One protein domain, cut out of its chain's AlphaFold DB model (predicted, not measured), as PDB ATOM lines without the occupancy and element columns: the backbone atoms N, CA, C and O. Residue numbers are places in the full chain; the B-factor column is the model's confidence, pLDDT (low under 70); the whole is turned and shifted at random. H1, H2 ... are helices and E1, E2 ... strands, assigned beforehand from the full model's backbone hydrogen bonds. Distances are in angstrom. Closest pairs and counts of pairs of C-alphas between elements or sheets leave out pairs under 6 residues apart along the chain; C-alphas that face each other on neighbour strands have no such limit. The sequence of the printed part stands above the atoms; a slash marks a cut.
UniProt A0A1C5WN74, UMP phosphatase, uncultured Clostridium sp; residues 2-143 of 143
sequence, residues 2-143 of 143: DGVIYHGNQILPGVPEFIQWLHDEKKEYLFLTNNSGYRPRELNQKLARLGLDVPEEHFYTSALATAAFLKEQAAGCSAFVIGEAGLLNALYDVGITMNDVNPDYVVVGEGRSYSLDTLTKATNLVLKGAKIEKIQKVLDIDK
ATOM      1  N   ASP A   2      39.351  54.039 -14.793       87.25
ATOM      2  CA  ASP A   2      40.249  54.285 -15.928       87.25
ATOM      3  C   ASP A   2      39.805  53.440 -17.136       87.25
ATOM      4  O   ASP A   2      39.413  52.284 -16.959       87.25
ATOM      5  N   GLY A   3      39.768  54.041 -18.322       87.94
ATOM      6  CA  GLY A   3      39.236  53.447 -19.553       87.94
ATOM      7  C   GLY A   3      37.709  53.499 -19.719       87.94
ATOM      8  O   GLY A   3      37.222  53.083 -20.765       87.94
ATOM      9  N   VAL A   4      36.955  54.009 -18.734       91.94
ATOM     10  CA  VAL A   4      35.478  54.140 -18.807       91.94
ATOM     11  C   VAL A   4      35.005  55.562 -18.496       91.94
ATOM     12  O   VAL A   4      34.165  56.099 -19.204       91.94
ATOM     13  N   ILE A   5      35.571  56.190 -17.463       93.44
ATOM     14  CA  ILE A   5      35.230  57.557 -17.024       93.44
ATOM     15  C   ILE A   5      36.308  58.548 -17.459       93.44
ATOM     16  O   ILE A   5      36.029  59.659 -17.900       93.44
ATOM     17  N   TYR A   6      37.563  58.133 -17.350       93.12
ATOM     18  CA  TYR A   6      38.722  58.922 -17.730       93.12
ATOM     19  C   TYR A   6      39.799  58.012 -18.311       93.12
ATOM     20  O   TYR A   6      39.767  56.801 -18.095       93.12
ATOM     21  N   HIS A   7      40.770  58.596 -19.001       91.75
ATOM     22  CA  HIS A   7      42.043  57.961 -19.309       91.75
ATOM     23  C   HIS A   7      43.183  58.863 -18.827       91.75
ATOM     24  O   HIS A   7      43.337  59.999 -19.288       91.75
ATOM     25  N   GLY A   8      43.950  58.396 -17.839       88.31
ATOM     26  CA  GLY A   8      44.972  59.219 -17.186       88.31
ATOM     27  C   GLY A   8      44.368  60.459 -16.509       88.31
ATOM     28  O   GLY A   8      43.679  60.333 -15.495       88.31
ATOM     29  N   ASN A   9      44.634  61.643 -17.072       89.75
ATOM     30  CA  ASN A   9      44.146  62.942 -16.585       89.75
ATOM     31  C   ASN A   9      43.128  63.597 -17.540       89.75
ATOM     32  O   ASN A   9      42.999  64.818 -17.554       89.75
ATOM     33  N   GLN A  10      42.442  62.813 -18.374       93.06
ATOM     34  CA  GLN A  10      41.430  63.319 -19.304       93.06
ATOM     35  C   GLN A  10      40.116  62.567 -19.120       93.06
ATOM     36  O   GLN A  10      40.111  61.337 -19.119       93.06
ATOM     37  N   ILE A  11      39.007  63.295 -18.972       96.00
ATOM     38  CA  ILE A  11      37.660  62.711 -18.995       96.00
ATOM     39  C   ILE A  11      37.348  62.211 -20.403       96.00
ATOM     40  O   ILE A  11      37.703  62.860 -21.389       96.00
ATOM     41  N   LEU A  12      36.703  61.049 -20.494       95.62
ATOM     42  CA  LEU A  12      36.288  60.507 -21.782       95.62
ATOM     43  C   LEU A  12      35.057  61.263 -22.321       95.62
ATOM     44  O   LEU A  12      34.190  61.658 -21.538       95.62
ATOM     45  N   PRO A  13      34.952  61.471 -23.647       95.62
ATOM     46  CA  PRO A  13      33.805  62.156 -24.243       95.62
ATOM     47  C   PRO A  13      32.473  61.485 -23.877       95.62
ATOM     48  O   PRO A  13      32.385  60.259 -23.884       95.62
ATOM     49  N   GLY A  14      31.436  62.277 -23.588       95.31
ATOM     50  CA  GLY A  14      30.104  61.772 -23.238       95.31
ATOM     51  C   GLY A  14      29.912  61.437 -21.755       95.31
ATOM     52  O   GLY A  14      28.785  61.200 -21.328       95.31
ATOM     53  N   VAL A  15      30.985  61.395 -20.955       96.06
ATOM     54  CA  VAL A  15      30.897  61.076 -19.521       96.06
ATOM     55  C   VAL A  15      30.172  62.170 -18.730       96.06
ATOM     56  O   VAL A  15      29.266  61.808 -17.981       96.06
ATOM     57  N   PRO A  16      30.495  63.474 -18.865       94.75
ATOM     58  CA  PRO A  16      29.742  64.516 -18.167       94.75
ATOM     59  C   PRO A  16      28.250  64.483 -18.508       94.75
ATOM     60  O   PRO A  16      27.411  64.553 -17.613       94.75
ATOM     61  N   GLU A  17      27.917  64.299 -19.787       95.69
ATOM     62  CA  GLU A  17      26.542  64.213 -20.273       95.69
ATOM     63  C   GLU A  17      25.821  62.983 -19.710       95.69
ATOM     64  O   GLU A  17      24.658  63.071 -19.323       95.69
ATOM     65  N   PHE A  18      26.511  61.846 -19.617       95.25
ATOM     66  CA  PHE A  18      25.965  60.625 -19.032       95.25
ATOM     67  C   PHE A  18      25.681  60.771 -17.533       95.25
ATOM     68  O   PHE A  18      24.620  60.355 -17.071       95.25
ATOM     69  N   ILE A  19      26.597  61.378 -16.773       93.69
ATOM     70  CA  ILE A  19      26.395  61.621 -15.337       93.69
ATOM     71  C   ILE A  19      25.253  62.608 -15.117       93.69
ATOM     72  O   ILE A  19      24.377  62.347 -14.295       93.69
ATOM     73  N   GLN A  20      25.197  63.686 -15.902       94.06
ATOM     74  CA  GLN A  20      24.078  64.625 -15.845       94.06
ATOM     75  C   GLN A  20      22.748  63.929 -16.151       94.06
ATOM     76  O   GLN A  20      21.781  64.102 -15.415       94.06
ATOM     77  N   TRP A  21      22.711  63.080 -17.179       96.50
ATOM     78  CA  TRP A  21      21.524  62.299 -17.511       96.50
ATOM     79  C   TRP A  21      21.092  61.367 -16.366       96.50
ATOM     80  O   TRP A  21      19.902  61.284 -16.069       96.50
ATOM     81  N   LEU A  22      22.032  60.705 -15.676       95.25
ATOM     82  CA  LEU A  22      21.712  59.894 -14.494       95.25
ATOM     83  C   LEU A  22      21.070  60.737 -13.382       95.25
ATOM     84  O   LEU A  22      20.104  60.282 -12.766       95.25
ATOM     85  N   HIS A  23      21.562  61.957 -13.151       92.25
ATOM     86  CA  HIS A  23      20.968  62.879 -12.183       92.25
ATOM     87  C   HIS A  23      19.559  63.322 -12.590       92.25
ATOM     88  O   HIS A  23      18.637  63.241 -11.774       92.25
ATOM     89  N   ASP A  24      19.376  63.741 -13.843       96.50
ATOM     90  CA  ASP A  24      18.091  64.221 -14.364       96.50
ATOM     91  C   ASP A  24      17.015  63.121 -14.297       96.50
ATOM     92  O   ASP A  24      15.870  63.370 -13.908       96.50
ATOM     93  N   GLU A  25      17.409  61.877 -14.576       97.75
ATOM     94  CA  GLU A  25      16.556  60.684 -14.516       97.75
ATOM     95  C   GLU A  25      16.450  60.057 -13.114       97.75
ATOM     96  O   GLU A  25      15.807  59.011 -12.950       97.75
ATOM     97  N   LYS A  26      17.071  60.672 -12.096       96.00
ATOM     98  CA  LYS A  26      17.090  60.201 -10.698       96.00
ATOM     99  C   LYS A  26      17.531  58.739 -10.575       96.00
ATOM    100  O   LYS A  26      16.904  57.936  -9.880       96.00
ATOM    101  N   LYS A  27      18.578  58.371 -11.310       96.56
ATOM    102  CA  LYS A  27      19.178  57.039 -11.258       96.56
ATOM    103  C   LYS A  27      20.249  56.999 -10.181       96.56
ATOM    104  O   LYS A  27      21.188  57.785 -10.199       96.56
ATOM    105  N   GLU A  28      20.130  56.023  -9.292       94.19
ATOM    106  CA  GLU A  28      21.208  55.660  -8.379       94.19
ATOM    107  C   GLU A  28      22.356  55.023  -9.169       94.19
ATOM    108  O   GLU A  28      22.133  54.155 -10.021       94.19
ATOM    109  N   TYR A  29      23.588  55.441  -8.890       93.69
ATOM    110  CA  TYR A  29      24.782  54.890  -9.524       93.69
ATOM    111  C   TYR A  29      25.936  54.788  -8.531       93.69
ATOM    112  O   TYR A  29      26.003  55.520  -7.548       93.69
ATOM    113  N   LEU A  30      26.869  53.881  -8.810       94.56
ATOM    114  CA  LEU A  30      28.053  53.665  -7.992       94.56
ATOM    115  C   LEU A  30      29.248  53.376  -8.899       94.56
ATOM    116  O   LEU A  30      29.204  52.490  -9.755       94.56
ATOM    117  N   PHE A  31      30.336  54.110  -8.708       94.12
ATOM    118  CA  PHE A  31      31.609  53.833  -9.345       94.12
ATOM    119  C   PHE A  31      32.355  52.746  -8.588       94.12
ATOM    120  O   PHE A  31      32.839  52.946  -7.473       94.12
ATOM    121  N   LEU A  32      32.506  51.606  -9.253       92.88
ATOM    122  CA  LEU A  32      33.308  50.494  -8.769       92.88
ATOM    123  C   LEU A  32      34.750  50.620  -9.278       92.88
ATOM    124  O   LEU A  32      35.004  50.823 -10.474       92.88
ATOM    125  N   THR A  33      35.721  50.477  -8.375       88.88
ATOM    126  CA  THR A  33      37.140  50.421  -8.743       88.88
ATOM    127  C   THR A  33      37.901  49.359  -7.962       88.88
ATOM    128  O   THR A  33      37.762  49.211  -6.751       88.88
ATOM    129  N   ASN A  34      38.762  48.633  -8.674       87.88
ATOM    130  CA  ASN A  34      39.710  47.689  -8.095       87.88
ATOM    131  C   ASN A  34      40.929  48.357  -7.447       87.88
ATOM    132  O   ASN A  34      41.694  47.663  -6.778       87.88
ATOM    133  N   ASN A  35      41.097  49.672  -7.598       87.12
ATOM    134  CA  ASN A  35      42.178  50.391  -6.944       87.12
ATOM    135  C   ASN A  35      41.920  50.462  -5.431       87.12
ATOM    136  O   ASN A  35      40.886  50.966  -4.994       87.12
ATOM    137  N   SER A  36      42.871  49.958  -4.645       88.25
ATOM    138  CA  SER A  36      42.799  49.927  -3.174       88.25
ATOM    139  C   SER A  36      43.622  51.024  -2.497       88.25
ATOM    140  O   SER A  36      43.613  51.128  -1.271       88.25
ATOM    141  N   GLY A  37      44.334  51.845  -3.271       89.94
ATOM    142  CA  GLY A  37      45.192  52.896  -2.736       89.94
ATOM    143  C   GLY A  37      44.464  54.195  -2.429       89.94
ATOM    144  O   GLY A  37      44.848  54.881  -1.483       89.94
ATOM    145  N   TYR A  38      43.380  54.491  -3.152       91.75
ATOM    146  CA  TYR A  38      42.591  55.703  -2.941       91.75
ATOM    147  C   TYR A  38      41.422  55.501  -1.974       91.75
ATOM    148  O   TYR A  38      40.704  54.498  -2.017       91.75
ATOM    149  N   ARG A  39      41.178  56.518  -1.150       94.31
ATOM    150  CA  ARG A  39      39.924  56.720  -0.419       94.31
ATOM    151  C   ARG A  39      38.851  57.316  -1.343       94.31
ATOM    152  O   ARG A  39      39.203  58.037  -2.280       94.31
ATOM    153  N   PRO A  40      37.551  57.131  -1.040       95.25
ATOM    154  CA  PRO A  40      36.458  57.803  -1.753       95.25
ATOM    155  C   PRO A  40      36.665  59.317  -1.907       95.25
ATOM    156  O   PRO A  40      36.579  59.844  -3.014       95.25
ATOM    157  N   ARG A  41      37.088  59.996  -0.834       95.38
ATOM    158  CA  ARG A  41      37.474  61.415  -0.848       95.38
ATOM    159  C   ARG A  41      38.527  61.781  -1.884       95.38
ATOM    160  O   ARG A  41      38.446  62.823  -2.525       95.38
ATOM    161  N   GLU A  42      39.538  60.941  -2.050       94.94
ATOM    162  CA  GLU A  42      40.623  61.203  -2.995       94.94
ATOM    163  C   GLU A  42      40.153  61.000  -4.443       94.94
ATOM    164  O   GLU A  42      40.597  61.720  -5.341       94.94
ATOM    165  N   LEU A  43      39.218  60.070  -4.670       94.31
ATOM    166  CA  LEU A  43      38.564  59.868  -5.966       94.31
ATOM    167  C   LEU A  43      37.629  61.029  -6.317       94.31
ATOM    168  O   LEU A  43      37.720  61.537  -7.435       94.31
ATOM    169  N   ASN A  44      36.824  61.510  -5.363       95.69
ATOM    170  CA  ASN A  44      36.038  62.739  -5.502       95.69
ATOM    171  C   ASN A  44      36.940  63.916  -5.913       95.69
ATOM    172  O   ASN A  44      36.744  64.513  -6.969       95.69
ATOM    173  N   GLN A  45      38.003  64.187  -5.149       95.69
ATOM    174  CA  GLN A  45      38.940  65.279  -5.445       95.69
ATOM    175  C   GLN A  45      39.655  65.104  -6.787       95.69
ATOM    176  O   GLN A  45      40.026  66.079  -7.447       95.69
ATOM    177  N   LYS A  46      39.917  63.860  -7.200       93.94
ATOM    178  CA  LYS A  46      40.472  63.570  -8.521       93.94
ATOM    179  C   LYS A  46      39.471  63.929  -9.616       93.94
ATOM    180  O   LYS A  46      39.857  64.665 -10.515       93.94
ATOM    181  N   LEU A  47      38.231  63.452  -9.545       94.81
ATOM    182  CA  LEU A  47      37.216  63.751 -10.559       94.81
ATOM    183  C   LEU A  47      36.873  65.244 -10.609       94.81
ATOM    184  O   LEU A  47      36.811  65.799 -11.705       94.81
ATOM    185  N   ALA A  48      36.806  65.919  -9.459       95.06
ATOM    186  CA  ALA A  48      36.579  67.360  -9.392       95.06
ATOM    187  C   ALA A  48      37.664  68.147 -10.146       95.06
ATOM    188  O   ALA A  48      37.362  69.050 -10.924       95.06
ATOM    189  N   ARG A  49      38.941  67.757 -10.006       95.19
ATOM    190  CA  ARG A  49      40.056  68.346 -10.780       95.19
ATOM    191  C   ARG A  49      39.961  68.085 -12.283       95.19
ATOM    192  O   ARG A  49      40.563  68.820 -13.058       95.19
ATOM    193  N   LEU A  50      39.244  67.041 -12.680       93.44
ATOM    194  CA  LEU A  50      38.990  66.693 -14.072       93.44
ATOM    195  C   LEU A  50      37.679  67.307 -14.605       93.44
ATOM    196  O   LEU A  50      37.342  67.079 -15.762       93.44
ATOM    197  N   GLY A  51      36.968  68.099 -13.794       92.00
ATOM    198  CA  GLY A  51      35.730  68.780 -14.181       92.00
ATOM    199  C   GLY A  51      34.452  67.962 -13.981       92.00
ATOM    200  O   GLY A  51      33.418  68.335 -14.523       92.00
ATOM    201  N   LEU A  52      34.506  66.862 -13.223       93.50
ATOM    202  CA  LEU A  52      33.340  66.056 -12.854       93.50
ATOM    203  C   LEU A  52      33.059  66.182 -11.355       93.50
ATOM    204  O   LEU A  52      33.879  65.765 -10.537       93.50
ATOM    205  N   ASP A  53      31.892  66.716 -11.006       91.31
ATOM    206  CA  ASP A  53      31.422  66.759  -9.622       91.31
ATOM    207  C   ASP A  53      30.683  65.459  -9.283       91.31
ATOM    208  O   ASP A  53      29.632  65.160  -9.845       91.31
ATOM    209  N   VAL A  54      31.284  64.642  -8.421       93.88
ATOM    210  CA  VAL A  54      30.754  63.334  -8.015       93.88
ATOM    211  C   VAL A  54      30.976  63.178  -6.513       93.88
ATOM    212  O   VAL A  54      32.138  63.083  -6.103       93.88
ATOM    213  N   PRO A  55      29.916  63.108  -5.692       94.31
ATOM    214  CA  PRO A  55      30.035  62.934  -4.243       94.31
ATOM    215  C   PRO A  55      30.777  61.654  -3.819       94.31
ATOM    216  O   PRO A  55      30.837  60.673  -4.561       94.31
ATOM    217  N   GLU A  56      31.357  61.657  -2.615       95.06
ATOM    218  CA  GLU A  56      32.193  60.553  -2.112       95.06
ATOM    219  C   GLU A  56      31.420  59.229  -1.975       95.06
ATOM    220  O   GLU A  56      31.979  58.153  -2.195       95.06
ATOM    221  N   GLU A  57      30.129  59.301  -1.657       95.56
ATOM    222  CA  GLU A  57      29.221  58.158  -1.514       95.56
ATOM    223  C   GLU A  57      29.035  57.354  -2.808       95.56
ATOM    224  O   GLU A  57      28.686  56.175  -2.755       95.56
ATOM    225  N   HIS A  58      29.333  57.950  -3.965       95.38
ATOM    226  CA  HIS A  58      29.266  57.266  -5.253       95.38
ATOM    227  C   HIS A  58      30.522  56.446  -5.567       95.38
ATOM    228  O   HIS A  58      30.616  55.910  -6.671       95.38
ATOM    229  N   PHE A  59      31.487  56.303  -4.654       95.44
ATOM    230  CA  PHE A  59      32.671  55.471  -4.881       95.44
ATOM    231  C   PHE A  59      32.707  54.257  -3.964       95.44
ATOM    232  O   PHE A  59      32.675  54.370  -2.740       95.44
ATOM    233  N   TYR A  60      32.910  53.088  -4.568       94.62
ATOM    234  CA  TYR A  60      33.160  51.854  -3.841       94.62
ATOM    235  C   TYR A  60      34.427  51.179  -4.358       94.62
ATOM    236  O   TYR A  60      34.548  50.803  -5.529       94.62
ATOM    237  N   THR A  61      35.415  51.083  -3.470       93.31
ATOM    238  CA  THR A  61      36.755  50.592  -3.787       93.31
ATOM    239  C   THR A  61      36.936  49.156  -3.307       93.31
ATOM    240  O   THR A  61      36.273  48.694  -2.375       93.31
ATOM    241  N   SER A  62      37.893  48.443  -3.894       92.25
ATOM    242  CA  SER A  62      38.274  47.102  -3.436       92.25
ATOM    243  C   SER A  62      38.793  47.079  -1.989       92.25
ATOM    244  O   SER A  62      38.639  46.071  -1.297       92.25
ATOM    245  N   ALA A  63      39.354  48.194  -1.503       93.56
ATOM    246  CA  ALA A  63      39.722  48.374  -0.099       93.56
ATOM    247  C   ALA A  63      38.493  48.350   0.825       93.56
ATOM    248  O   ALA A  63      38.497  47.611   1.810       93.56
ATOM    249  N   LEU A  64      37.433  49.094   0.482       94.81
ATOM    250  CA  LEU A  64      36.170  49.079   1.230       94.81
ATOM    251  C   LEU A  64      35.534  47.689   1.218       94.81
ATOM    252  O   LEU A  64      35.131  47.191   2.266       94.81
ATOM    253  N   ALA A  65      35.521  47.035   0.055       93.56
ATOM    254  CA  ALA A  65      34.980  45.688  -0.076       93.56
ATOM    255  C   ALA A  65      35.743  44.674   0.799       93.56
ATOM    256  O   ALA A  65      35.131  43.861   1.487       93.56
ATOM    257  N   THR A  66      37.077  44.759   0.835       93.00
ATOM    258  CA  THR A  66      37.925  43.885   1.669       93.00
ATOM    259  C   THR A  66      37.696  44.131   3.160       93.00
ATOM    260  O   THR A  66      37.617  43.183   3.940       93.00
ATOM    261  N   ALA A  67      37.564  45.395   3.564       94.44
ATOM    262  CA  ALA A  67      37.262  45.755   4.943       94.44
ATOM    263  C   ALA A  67      35.885  45.240   5.383       94.44
ATOM    264  O   ALA A  67      35.772  44.645   6.455       94.44
ATOM    265  N   ALA A  68      34.859  45.398   4.542       93.81
ATOM    266  CA  ALA A  68      33.527  44.855   4.796       93.81
ATOM    267  C   ALA A  68      33.558  43.324   4.938       93.81
ATOM    268  O   ALA A  68      33.050  42.790   5.922       93.81
ATOM    269  N   PHE A  69      34.246  42.632   4.025       91.94
ATOM    270  CA  PHE A  69      34.410  41.179   4.077       91.94
ATOM    271  C   PHE A  69      35.077  40.712   5.379       91.94
ATOM    272  O   PHE A  69      34.562  39.829   6.064       91.94
ATOM    273  N   LEU A  70      36.202  41.319   5.762       92.56
ATOM    274  CA  LEU A  70      36.907  40.949   6.993       92.56
ATOM    275  C   LEU A  70      36.091  41.258   8.248       92.56
ATOM    276  O   LEU A  70      36.123  40.478   9.198       92.56
ATOM    277  N   LYS A  71      35.324  42.351   8.246       94.38
ATOM    278  CA  LYS A  71      34.404  42.683   9.336       94.38
ATOM    279  C   LYS A  71      33.337  41.601   9.525       94.38
ATOM    280  O   LYS A  71      33.039  41.250  10.661       94.38
ATOM    281  N   GLU A  72      32.771  41.082   8.438       92.62
ATOM    282  CA  GLU A  72      31.749  40.028   8.491       92.62
ATOM    283  C   GLU A  72      32.328  38.670   8.897       92.62
ATOM    284  O   GLU A  72      31.731  37.959   9.703       92.62
ATOM    285  N   GLN A  73      33.500  38.314   8.367       89.56
ATOM    286  CA  GLN A  73      34.122  37.008   8.607       89.56
ATOM    287  C   GLN A  73      34.844  36.914   9.958       89.56
ATOM    288  O   GLN A  73      34.907  35.839  10.554       89.56
ATOM    289  N   ALA A  74      35.437  38.015  10.424       90.94
ATOM    290  CA  ALA A  74      36.314  38.047  11.591       90.94
ATOM    291  C   ALA A  74      36.323  39.438  12.251       90.94
ATOM    292  O   ALA A  74      37.349  40.119  12.302       90.94
ATOM    293  N   ALA A  75      35.171  39.870  12.770       91.94
ATOM    294  CA  ALA A  75      35.038  41.156  13.454       91.94
ATOM    295  C   ALA A  75      36.079  41.331  14.580       91.94
ATOM    296  O   ALA A  75      36.226  40.467  15.446       91.94
ATOM    297  N   GLY A  76      36.776  42.471  14.582       90.69
ATOM    298  CA  GLY A  76      37.787  42.800  15.592       90.69
ATOM    299  C   GLY A  76      39.117  42.054  15.443       90.69
ATOM    300  O   GLY A  76      39.927  42.086  16.368       90.69
ATOM    301  N   CYS A  77      39.356  41.381  14.312       95.06
ATOM    302  CA  CYS A  77      40.636  40.735  14.050       95.06
ATOM    303  C   CYS A  77      41.788  41.742  13.914       95.06
ATOM    304  O   CYS A  77      41.611  42.958  13.753       95.06
ATOM    305  N   SER A  78      43.000  41.205  13.958       97.19
ATOM    306  CA  SER A  78      44.226  41.930  13.681       97.19
ATOM    307  C   SER A  78      44.819  41.534  12.328       97.19
ATOM    308  O   SER A  78      44.731  40.380  11.903       97.19
ATOM    309  N   ALA A  79      45.442  42.487  11.639       96.88
ATOM    310  CA  ALA A  79      45.998  42.273  10.311       96.88
ATOM    311  C   ALA A  79      47.392  42.888  10.150       96.88
ATOM    312  O   ALA A  79      47.643  44.022  10.557       96.88
ATOM    313  N   PHE A  80      48.285  42.164   9.481       95.94
ATOM    314  CA  PHE A  80      49.468  42.742   8.858       95.94
ATOM    315  C   PHE A  80      49.116  43.133   7.426       95.94
ATOM    316  O   PHE A  80      48.690  42.293   6.633       95.94
ATOM    317  N   VAL A  81      49.279  44.407   7.090       94.12
ATOM    318  CA  VAL A  81      48.764  44.959   5.835       94.12
ATOM    319  C   VAL A  81      49.907  45.466   4.972       94.12
ATOM    320  O   VAL A  81      50.717  46.283   5.407       94.12
ATOM    321  N   ILE A  82      49.939  45.000   3.727       92.50
ATOM    322  CA  ILE A  82      50.785  45.545   2.667       92.50
ATOM    323  C   ILE A  82      49.865  46.258   1.680       92.50
ATOM    324  O   ILE A  82      49.135  45.611   0.932       92.50
ATOM    325  N   GLY A  83      49.896  47.585   1.668       90.44
ATOM    326  CA  GLY A  83      49.105  48.398   0.750       90.44
ATOM    327  C   GLY A  83      49.188  49.882   1.082       90.44
ATOM    328  O   GLY A  83      49.897  50.292   2.002       90.44
ATOM    329  N   GLU A  84      48.473  50.689   0.305       91.12
ATOM    330  CA  GLU A  84      48.452  52.144   0.452       91.12
ATOM    331  C   GLU A  84      47.390  52.643   1.454       91.12
ATOM    332  O   GLU A  84      46.673  51.872   2.099       91.12
ATOM    333  N   ALA A  85      47.316  53.967   1.621       90.56
ATOM    334  CA  ALA A  85      46.483  54.612   2.629       90.56
ATOM    335  C   ALA A  85      44.995  54.248   2.505       90.56
ATOM    336  O   ALA A  85      44.356  54.043   3.536       90.56
ATOM    337  N   GLY A  86      44.443  54.134   1.292       93.06
ATOM    338  CA  GLY A  86      43.050  53.726   1.074       93.06
ATOM    339  C   GLY A  86      42.693  52.433   1.809       93.06
ATOM    340  O   GLY A  86      41.740  52.406   2.587       93.06
ATOM    341  N   LEU A  87      43.525  51.402   1.655       93.62
ATOM    342  CA  LEU A  87      43.366  50.116   2.328       93.62
ATOM    343  C   LEU A  87      43.494  50.219   3.846       93.62
ATOM    344  O   LEU A  87      42.637  49.719   4.570       93.62
ATOM    345  N   LEU A  88      44.559  50.865   4.329       93.81
ATOM    346  CA  LEU A  88      44.808  50.982   5.767       93.81
ATOM    347  C   LEU A  88      43.644  51.671   6.488       93.81
ATOM    348  O   LEU A  88      43.267  51.251   7.577       93.81
ATOM    349  N   ASN A  89      43.062  52.702   5.869       94.81
ATOM    350  CA  ASN A  89      41.951  53.443   6.460       94.81
ATOM    351  C   ASN A  89      40.654  52.643   6.402       94.81
ATOM    352  O   ASN A  89      39.990  52.539   7.422       94.81
ATOM    353  N   ALA A  90      40.356  51.989   5.277       95.44
ATOM    354  CA  ALA A  90      39.174  51.137   5.174       95.44
ATOM    355  C   ALA A  90      39.148  50.049   6.264       95.44
ATOM    356  O   ALA A  90      38.115  49.831   6.891       95.44
ATOM    357  N   LEU A  91      40.287  49.394   6.521       95.75
ATOM    358  CA  LEU A  91      40.412  48.380   7.576       95.75
ATOM    359  C   LEU A  91      40.282  48.991   8.980       95.75
ATOM    360  O   LEU A  91      39.594  48.435   9.836       95.75
ATOM    361  N   TYR A  92      40.907  50.145   9.212       95.56
ATOM    362  CA  TYR A  92      40.811  50.849  10.488       95.56
ATOM    363  C   TYR A  92      39.369  51.281  10.806       95.56
ATOM    364  O   TYR A  92      38.895  51.060  11.920       95.56
ATOM    365  N   ASP A  93      38.643  51.814   9.820       95.56
ATOM    366  CA  ASP A  93      37.273  52.324   9.973       95.56
ATOM    367  C   ASP A  93      36.267  51.224  10.358       95.56
ATOM    368  O   ASP A  93      35.234  51.500  10.973       95.56
ATOM    369  N   VAL A  94      36.571  49.960  10.042       96.06
ATOM    370  CA  VAL A  94      35.763  48.796  10.447       96.06
ATOM    371  C   VAL A  94      36.256  48.116  11.731       96.06
ATOM    372  O   VAL A  94      35.683  47.103  12.137       96.06
ATOM    373  N   GLY A  95      37.279  48.669  12.388       95.69
ATOM    374  CA  GLY A  95      37.801  48.189  13.670       95.69
ATOM    375  C   GLY A  95      38.862  47.090  13.575       95.69
ATOM    376  O   GLY A  95      39.092  46.392  14.563       95.69
ATOM    377  N   ILE A  96      39.510  46.910  12.419       96.38
ATOM    378  CA  ILE A  96      40.620  45.957  12.263       96.38
ATOM    379  C   ILE A  96      41.916  46.611  12.739       96.38
ATOM    380  O   ILE A  96      42.278  47.711  12.314       96.38
ATOM    381  N   THR A  97      42.639  45.921  13.620       95.25
ATOM    382  CA  THR A  97      43.863  46.457  14.234       95.25
ATOM    383  C   THR A  97      45.104  46.051  13.446       95.25
ATOM    384  O   THR A  97      45.292  44.878  13.132       95.25
ATOM    385  N   MET A  98      46.001  46.998  13.172       95.31
ATOM    386  CA  MET A  98      47.278  46.697  12.519       95.31
ATOM    387  C   MET A  98      48.225  45.990  13.497       95.31
ATOM    388  O   MET A  98      48.510  46.513  14.572       95.31
ATOM    389  N   ASN A  99      48.720  44.809  13.131       95.62
ATOM    390  CA  ASN A  99      49.587  43.980  13.971       95.62
ATOM    391  C   ASN A  99      50.680  43.341  13.115       95.62
ATOM    392  O   ASN A  99      50.397  42.664  12.130       95.62
ATOM    393  N   ASP A 100      51.937  43.549  13.486       94.38
ATOM    394  CA  ASP A 100      53.095  43.103  12.718       94.38
ATOM    395  C   ASP A 100      53.921  42.010  13.425       94.38
ATOM    396  O   ASP A 100      54.981  41.621  12.923       94.38
ATOM    397  N   VAL A 101      53.423  41.502  14.560       94.75
ATOM    398  CA  VAL A 101      54.069  40.472  15.388       94.75
ATOM    399  C   VAL A 101      53.362  39.124  15.248       94.75
ATOM    400  O   VAL A 101      54.011  38.125  14.935       94.75
ATOM    401  N   ASN A 102      52.047  39.089  15.482       95.62
ATOM    402  CA  ASN A 102      51.227  37.877  15.403       95.62
ATOM    403  C   ASN A 102      49.792  38.227  14.971       95.62
ATOM    404  O   ASN A 102      48.899  38.239  15.820       95.62
ATOM    405  N   PRO A 103      49.585  38.610  13.700       97.44
ATOM    406  CA  PRO A 103      48.272  38.971  13.193       97.44
ATOM    407  C   PRO A 103      47.419  37.734  12.905       97.44
ATOM    408  O   PRO A 103      47.941  36.663  12.593       97.44
ATOM    409  N   ASP A 104      46.104  37.917  12.894       96.69
ATOM    410  CA  ASP A 104      45.164  36.898  12.421       96.69
ATOM    411  C   ASP A 104      45.191  36.795  10.887       96.69
ATOM    412  O   ASP A 104      45.069  35.704  10.318       96.69
ATOM    413  N   TYR A 105      45.393  37.937  10.220       96.62
ATOM    414  CA  TYR A 105      45.378  38.068   8.765       96.62
ATOM    415  C   TYR A 105      46.622  38.763   8.204       96.62
ATOM    416  O   TYR A 105      47.186  39.678   8.795       96.62
ATOM    417  N   VAL A 106      47.015  38.375   6.997       95.69
ATOM    418  CA  VAL A 106      47.938  39.107   6.132       95.69
ATOM    419  C   VAL A 106      47.140  39.592   4.927       95.69
ATOM    420  O   VAL A 106      46.692  38.782   4.117       95.69
ATOM    421  N   VAL A 107      46.954  40.906   4.809       93.88
ATOM    422  CA  VAL A 107      46.181  41.526   3.723       93.88
ATOM    423  C   VAL A 107      47.134  42.171   2.731       93.88
ATOM    424  O   VAL A 107      47.941  43.028   3.099       93.88
ATOM    425  N   VAL A 108      47.031  41.774   1.464       91.31
ATOM    426  CA  VAL A 108      47.883  42.301   0.391       91.31
ATOM    427  C   VAL A 108      47.031  43.039  -0.635       91.31
ATOM    428  O   VAL A 108      46.250  42.431  -1.376       91.31
ATOM    429  N   GLY A 109      47.199  44.358  -0.664       87.44
ATOM    430  CA  GLY A 109      46.607  45.274  -1.629       87.44
ATOM    431  C   GLY A 109      47.593  45.799  -2.658       87.44
ATOM    432  O   GLY A 109      48.722  45.319  -2.759       87.44
ATOM    433  N   GLU A 110      47.138  46.787  -3.426       78.19
ATOM    434  CA  GLU A 110      47.948  47.515  -4.402       78.19
ATOM    435  C   GLU A 110      48.807  48.572  -3.692       78.19
ATOM    436  O   GLU A 110      48.352  49.235  -2.754       78.19
ATOM    437  N   GLY A 111      50.053  48.732  -4.131       69.31
ATOM    438  CA  GLY A 111      50.905  49.809  -3.654       69.31
ATOM    439  C   GLY A 111      52.249  49.875  -4.358       69.31
ATOM    440  O   GLY A 111      52.763  48.881  -4.864       69.31
ATOM    441  N   ARG A 112      52.842  51.067  -4.402       64.50
ATOM    442  CA  ARG A 112      54.153  51.274  -5.051       64.50
ATOM    443  C   ARG A 112      55.341  50.794  -4.216       64.50
ATOM    444  O   ARG A 112      56.440  50.647  -4.742       64.50
ATOM    445  N   SER A 113      55.133  50.555  -2.927       62.50
ATOM    446  CA  SER A 113      56.170  50.276  -1.932       62.50
ATOM    447  C   SER A 113      56.173  48.810  -1.485       62.50
ATOM    448  O   SER A 113      56.103  48.509  -0.296       62.50
ATOM    449  N   TYR A 114      56.291  47.881  -2.437       79.94
ATOM    450  CA  TYR A 114      56.697  46.513  -2.110       79.94
ATOM    451  C   TYR A 114      58.208  46.472  -1.883       79.94
ATOM    452  O   TYR A 114      58.983  46.918  -2.728       79.94
ATOM    453  N   SER A 115      58.636  45.895  -0.764       87.00
ATOM    454  CA  SER A 115      60.038  45.541  -0.537       87.00
ATOM    455  C   SER A 115      60.180  44.047  -0.275       87.00
ATOM    456  O   SER A 115      59.251  43.399   0.222       87.00
ATOM    457  N   LEU A 116      61.363  43.499  -0.560       89.75
ATOM    458  CA  LEU A 116      61.677  42.114  -0.213       89.75
ATOM    459  C   LEU A 116      61.449  41.854   1.285       89.75
ATOM    460  O   LEU A 116      60.919  40.805   1.641       89.75
ATOM    461  N   ASP A 117      61.753  42.828   2.145       91.38
ATOM    462  CA  ASP A 117      61.554  42.721   3.592       91.38
ATOM    463  C   ASP A 117      60.074  42.590   3.962       91.38
ATOM    464  O   ASP A 117      59.705  41.715   4.746       91.38
ATOM    465  N   THR A 118      59.204  43.414   3.367       91.38
ATOM    466  CA  THR A 118      57.754  43.342   3.621       91.38
ATOM    467  C   THR A 118      57.158  42.018   3.148       91.38
ATOM    468  O   THR A 118      56.391  41.401   3.886       91.38
ATOM    469  N   LEU A 119      57.562  41.530   1.971       92.00
ATOM    470  CA  LEU A 119      57.110  40.241   1.440       92.00
ATOM    471  C   LEU A 119      57.639  39.066   2.267       92.00
ATOM    472  O   LEU A 119      56.895  38.127   2.553       92.00
ATOM    473  N   THR A 120      58.898  39.130   2.700       95.00
ATOM    474  CA  THR A 120      59.504  38.124   3.584       95.00
ATOM    475  C   THR A 120      58.774  38.084   4.922       95.00
ATOM    476  O   THR A 120      58.422  37.006   5.403       95.00
ATOM    477  N   LYS A 121      58.470  39.250   5.503       95.12
ATOM    478  CA  LYS A 121      57.701  39.350   6.746       95.12
ATOM    479  C   LYS A 121      56.297  38.774   6.581       95.12
ATOM    480  O   LYS A 121      55.934  37.896   7.356       95.12
ATOM    481  N   ALA A 122      55.550  39.187   5.556       94.69
ATOM    482  CA  ALA A 122      54.232  38.625   5.251       94.69
ATOM    483  C   ALA A 122      54.279  37.098   5.116       94.69
ATOM    484  O   ALA A 122      53.496  36.401   5.755       94.69
ATOM    485  N   THR A 123      55.239  36.575   4.349       95.44
ATOM    486  CA  THR A 123      55.408  35.129   4.145       95.44
ATOM    487  C   THR A 123      55.664  34.410   5.467       95.44
ATOM    488  O   THR A 123      55.002  33.420   5.768       95.44
ATOM    489  N   ASN A 124      56.563  34.934   6.304       96.81
ATOM    490  CA  ASN A 124      56.856  34.362   7.617       96.81
ATOM    491  C   ASN A 124      55.646  34.386   8.561       96.81
ATOM    492  O   ASN A 124      55.477  33.457   9.346       96.81
ATOM    493  N   LEU A 125      54.811  35.427   8.508       97.44
ATOM    494  CA  LEU A 125      53.589  35.517   9.312       97.44
ATOM    495  C   LEU A 125      52.538  34.497   8.847       97.44
ATOM    496  O   LEU A 125      51.948  33.814   9.681       97.44
ATOM    497  N   VAL A 126      52.373  34.313   7.533       96.81
ATOM    498  CA  VAL A 126      51.493  33.269   6.976       96.81
ATOM    499  C   VAL A 126      51.975  31.871   7.369       96.81
ATOM    500  O   VAL A 126      51.184  31.057   7.839       96.81
ATOM    501  N   LEU A 127      53.279  31.593   7.264       96.50
ATOM    502  CA  LEU A 127      53.861  30.308   7.680       96.50
ATOM    503  C   LEU A 127      53.679  30.019   9.180       96.50
ATOM    504  O   LEU A 127      53.689  28.858   9.583       96.50
ATOM    505  N   LYS A 128      53.496  31.057  10.005       96.50
ATOM    506  CA  LYS A 128      53.186  30.943  11.438       96.50
ATOM    507  C   LYS A 128      51.693  30.776  11.741       96.50
ATOM    508  O   LYS A 128      51.347  30.608  12.906       96.50
ATOM    509  N   GLY A 129      50.826  30.785  10.727       94.38
ATOM    510  CA  GLY A 129      49.397  30.491  10.863       94.38
ATOM    511  C   GLY A 129      48.451  31.653  10.556       94.38
ATOM    512  O   GLY A 129      47.240  31.446  10.611       94.38
ATOM    513  N   ALA A 130      48.957  32.841  10.205       95.62
ATOM    514  CA  ALA A 130      48.097  33.936   9.755       95.62
ATOM    515  C   ALA A 130      47.417  33.580   8.419       95.62
ATOM    516  O   ALA A 130      48.049  33.039   7.505       95.62
ATOM    517  N   LYS A 131      46.130  33.906   8.275       93.75
ATOM    518  CA  LYS A 131      45.386  33.699   7.022       93.75
ATOM    519  C   LYS A 131      45.773  34.766   6.003       93.75
ATOM    520  O   LYS A 131      45.963  35.919   6.365       93.75
ATOM    521  N   ILE A 132      45.870  34.411   4.725       90.69
ATOM    522  CA  ILE A 132      46.182  35.376   3.663       90.69
ATOM    523  C   ILE A 132      44.914  35.827   2.941       90.69
ATOM    524  O   ILE A 132      44.137  34.992   2.485       90.69
ATOM    525  N   GLU A 133      44.749  37.139   2.782       84.25
ATOM    526  CA  GLU A 133      43.659  37.745   2.014       84.25
ATOM    527  C   GLU A 133      44.209  38.653   0.915       84.25
ATOM    528  O   GLU A 133      45.020  39.555   1.150       84.25
ATOM    529  N   LYS A 134      43.761  38.404  -0.319       78.31
ATOM    530  CA  LYS A 134      44.171  39.163  -1.503       78.31
ATOM    531  C   LYS A 134      42.998  39.993  -2.007       78.31
ATOM    532  O   LYS A 134      41.994  39.441  -2.451       78.31
ATOM    533  N   ILE A 135      43.187  41.309  -2.052       70.94
ATOM    534  CA  ILE A 135      42.134  42.282  -2.389       70.94
ATOM    535  C   ILE A 135      41.483  42.027  -3.751       70.94
ATOM    536  O   ILE A 135      40.284  42.233  -3.923       70.94
ATOM    537  N   GLN A 136      42.251  41.530  -4.726       59.78
ATOM    538  CA  GLN A 136      41.747  41.315  -6.084       59.78
ATOM    539  C   GLN A 136      40.605  40.285  -6.158       59.78
ATOM    540  O   GLN A 136      39.833  40.336  -7.109       59.78
ATOM    541  N   LYS A 137      40.478  39.388  -5.170       50.91
ATOM    542  CA  LYS A 137      39.444  38.342  -5.140       50.91
ATOM    543  C   LYS A 137      38.086  38.847  -4.628       50.91
ATOM    544  O   LYS A 137      37.086  38.173  -4.814       50.91
ATOM    545  N   VAL A 138      38.037  40.027  -4.003       51.03
ATOM    546  CA  VAL A 138      36.826  40.533  -3.326       51.03
ATOM    547  C   VAL A 138      35.846  41.219  -4.292       51.03
ATOM    548  O   VAL A 138      34.672  41.364  -3.978       51.03
ATOM    549  N   LEU A 139      36.299  41.612  -5.489       48.91
ATOM    550  CA  LEU A 139      35.430  42.174  -6.536       48.91
ATOM    551  C   LEU A 139      34.940  41.142  -7.562       48.91
ATOM    552  O   LEU A 139      34.202  41.516  -8.472       48.91
ATOM    553  N   ASP A 140      35.312  39.868  -7.420       46.19
ATOM    554  CA  ASP A 140      34.644  38.784  -8.141       46.19
ATOM    555  C   ASP A 140      33.279  38.552  -7.469       46.19
ATOM    556  O   ASP A 140      33.107  37.647  -6.656       46.19
ATOM    557  N   ILE A 141      32.322  39.439  -7.760       38.00
ATOM    558  CA  ILE A 141      30.904  39.226  -7.466       38.00
ATOM    559  C   ILE A 141      30.465  38.069  -8.368       38.00
ATOM    560  O   ILE A 141      30.306  38.264  -9.569       38.00
ATOM    561  N   ASP A 142      30.363  36.881  -7.775       32.38
ATOM    562  CA  ASP A 142      29.788  35.639  -8.299       32.38
ATOM    563  C   ASP A 142      30.164  35.234  -9.741       32.38
ATOM    564  O   ASP A 142      29.649  35.742 -10.742       32.38
ATOM    565  N   LYS A 143      30.994  34.189  -9.839       33.38
ATOM    566  CA  LYS A 143      30.905  33.208 -10.927       33.38
ATOM    567  C   LYS A 143      30.304  31.916 -10.405       33.38
ATOM    568  O   LYS A 143      30.716  31.503  -9.299       33.38
TER     569      LYS A 143
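Overview. This is residues 2 to 143 of the 143 residues of the protein "UMP phosphatase" of uncultured Clostridium sp (UniProt A0A1C5WN74). An elongated domain, with a three-stranded parallel sheet, E3 E4 E5, covered on one face by helix H5 at one end, and helix H1 at the other end, where residues 21 to 26, of which 21 to 24 belong to H1, stick out. Between the two ends, H3 and H4 lie side by side and graze that sheet, and beyond them comes a small pair of parallel strands, E1 and E2, with H2 close by E2. The printed part has 142 residues with five named helices and five named strands, in the order H1 E1 H2 E2 H3 E3 H4 E4 H5 E5; the class is mixed, helices and strands. It is only just compact, close to loose, with a radius of gyration of the C-alphas of 17.3 A, and spans 54 by 30 by 29 A.

Arrangement. The largest sheet has inner strand E4, residues 105 to 108, between edge strands E3, residues 78 to 82, and E5, residues 131 to 134. E3 and E4 are parallel at 20 degrees, with N 80 and O 105 within hydrogen-bond range at 2.8 A. E4 and E5 are parallel at 22 degrees, with N 106 and O 131 within range at 2.7 A. H5, residues 116 to 127, is on one face of this sheet at a height over the sheet of 9.5 A, and the two make two layers, helix on sheet. It lies over E3 and E4 and runs slantwise to the strands, at 33 degrees to E4 on the local plane; its closest C-alphas to E4 are those of Val 106 and Ala 122, 6.4 A apart. H3, residues 62 to 73, only grazes the sheet with its residues 66 to 70, and H4, residues 85 to 93, only grazes it with residues 87 to 91. H3, with residues 63 to 67 alone, touches H4, the same way at a shallow tilt of 28 degrees, with the C-alphas of Ala 63 and Leu 87 closest at 4.7 A. E1, residues 31 to 33, and E2, residues 59 to 61, are parallel at 19 degrees, with N 60 and O 31 within range at 2.9 A. The closest C-alphas of E2 and H2, residues 40 to 49, are those of Phe 59 and Pro 40, 5.4 A apart. H2 and H4 are apart, but only just, at 8.3 A. H1, residues 15 to 24, touches no helix. Three strand-helix-strand units, each two parallel neighbour strands with a helix between along the chain, are E1, H2, E2 and E4, H5, E5, with right-handed crossovers, and E3, H4, E4, with a left-handed one. In H1, H2, H3, H4 and H5 every O i to N i+4 pair is within hydrogen-bond range.

Along the chain. E3 is the longest strand, 13.3 A from C-alpha 78 at (44.226, 41.930, 13.681) to C-alpha 82. H3 measures 16.3 A and H5 16.2 A. H2 measures 14.3 A, and H1 14.2 A from C-alpha 15 at (30.897, 61.076, -19.521). E5 ends at C-alpha 134, (44.171, 39.163, -1.503).

Size, cuts and confidence. The two C-alphas farthest apart, those of Asp 24 and Lys 128, are 54.8 A apart. The printed part has no cut, and residue 143 is the chain's last. The link from H4 to E4, 11 residues, is long; within it residues 97 to 98 pair in parallel with residues 78 to 79 of E3. Residues 2 to 14 hold no named element; among them residues 6 to 7 pair with 10 to 11, antiparallel. The mean pLDDT of the printed part is 89.9, and residues 111 to 113 and 136 to 143 are under 70 in this predicted model.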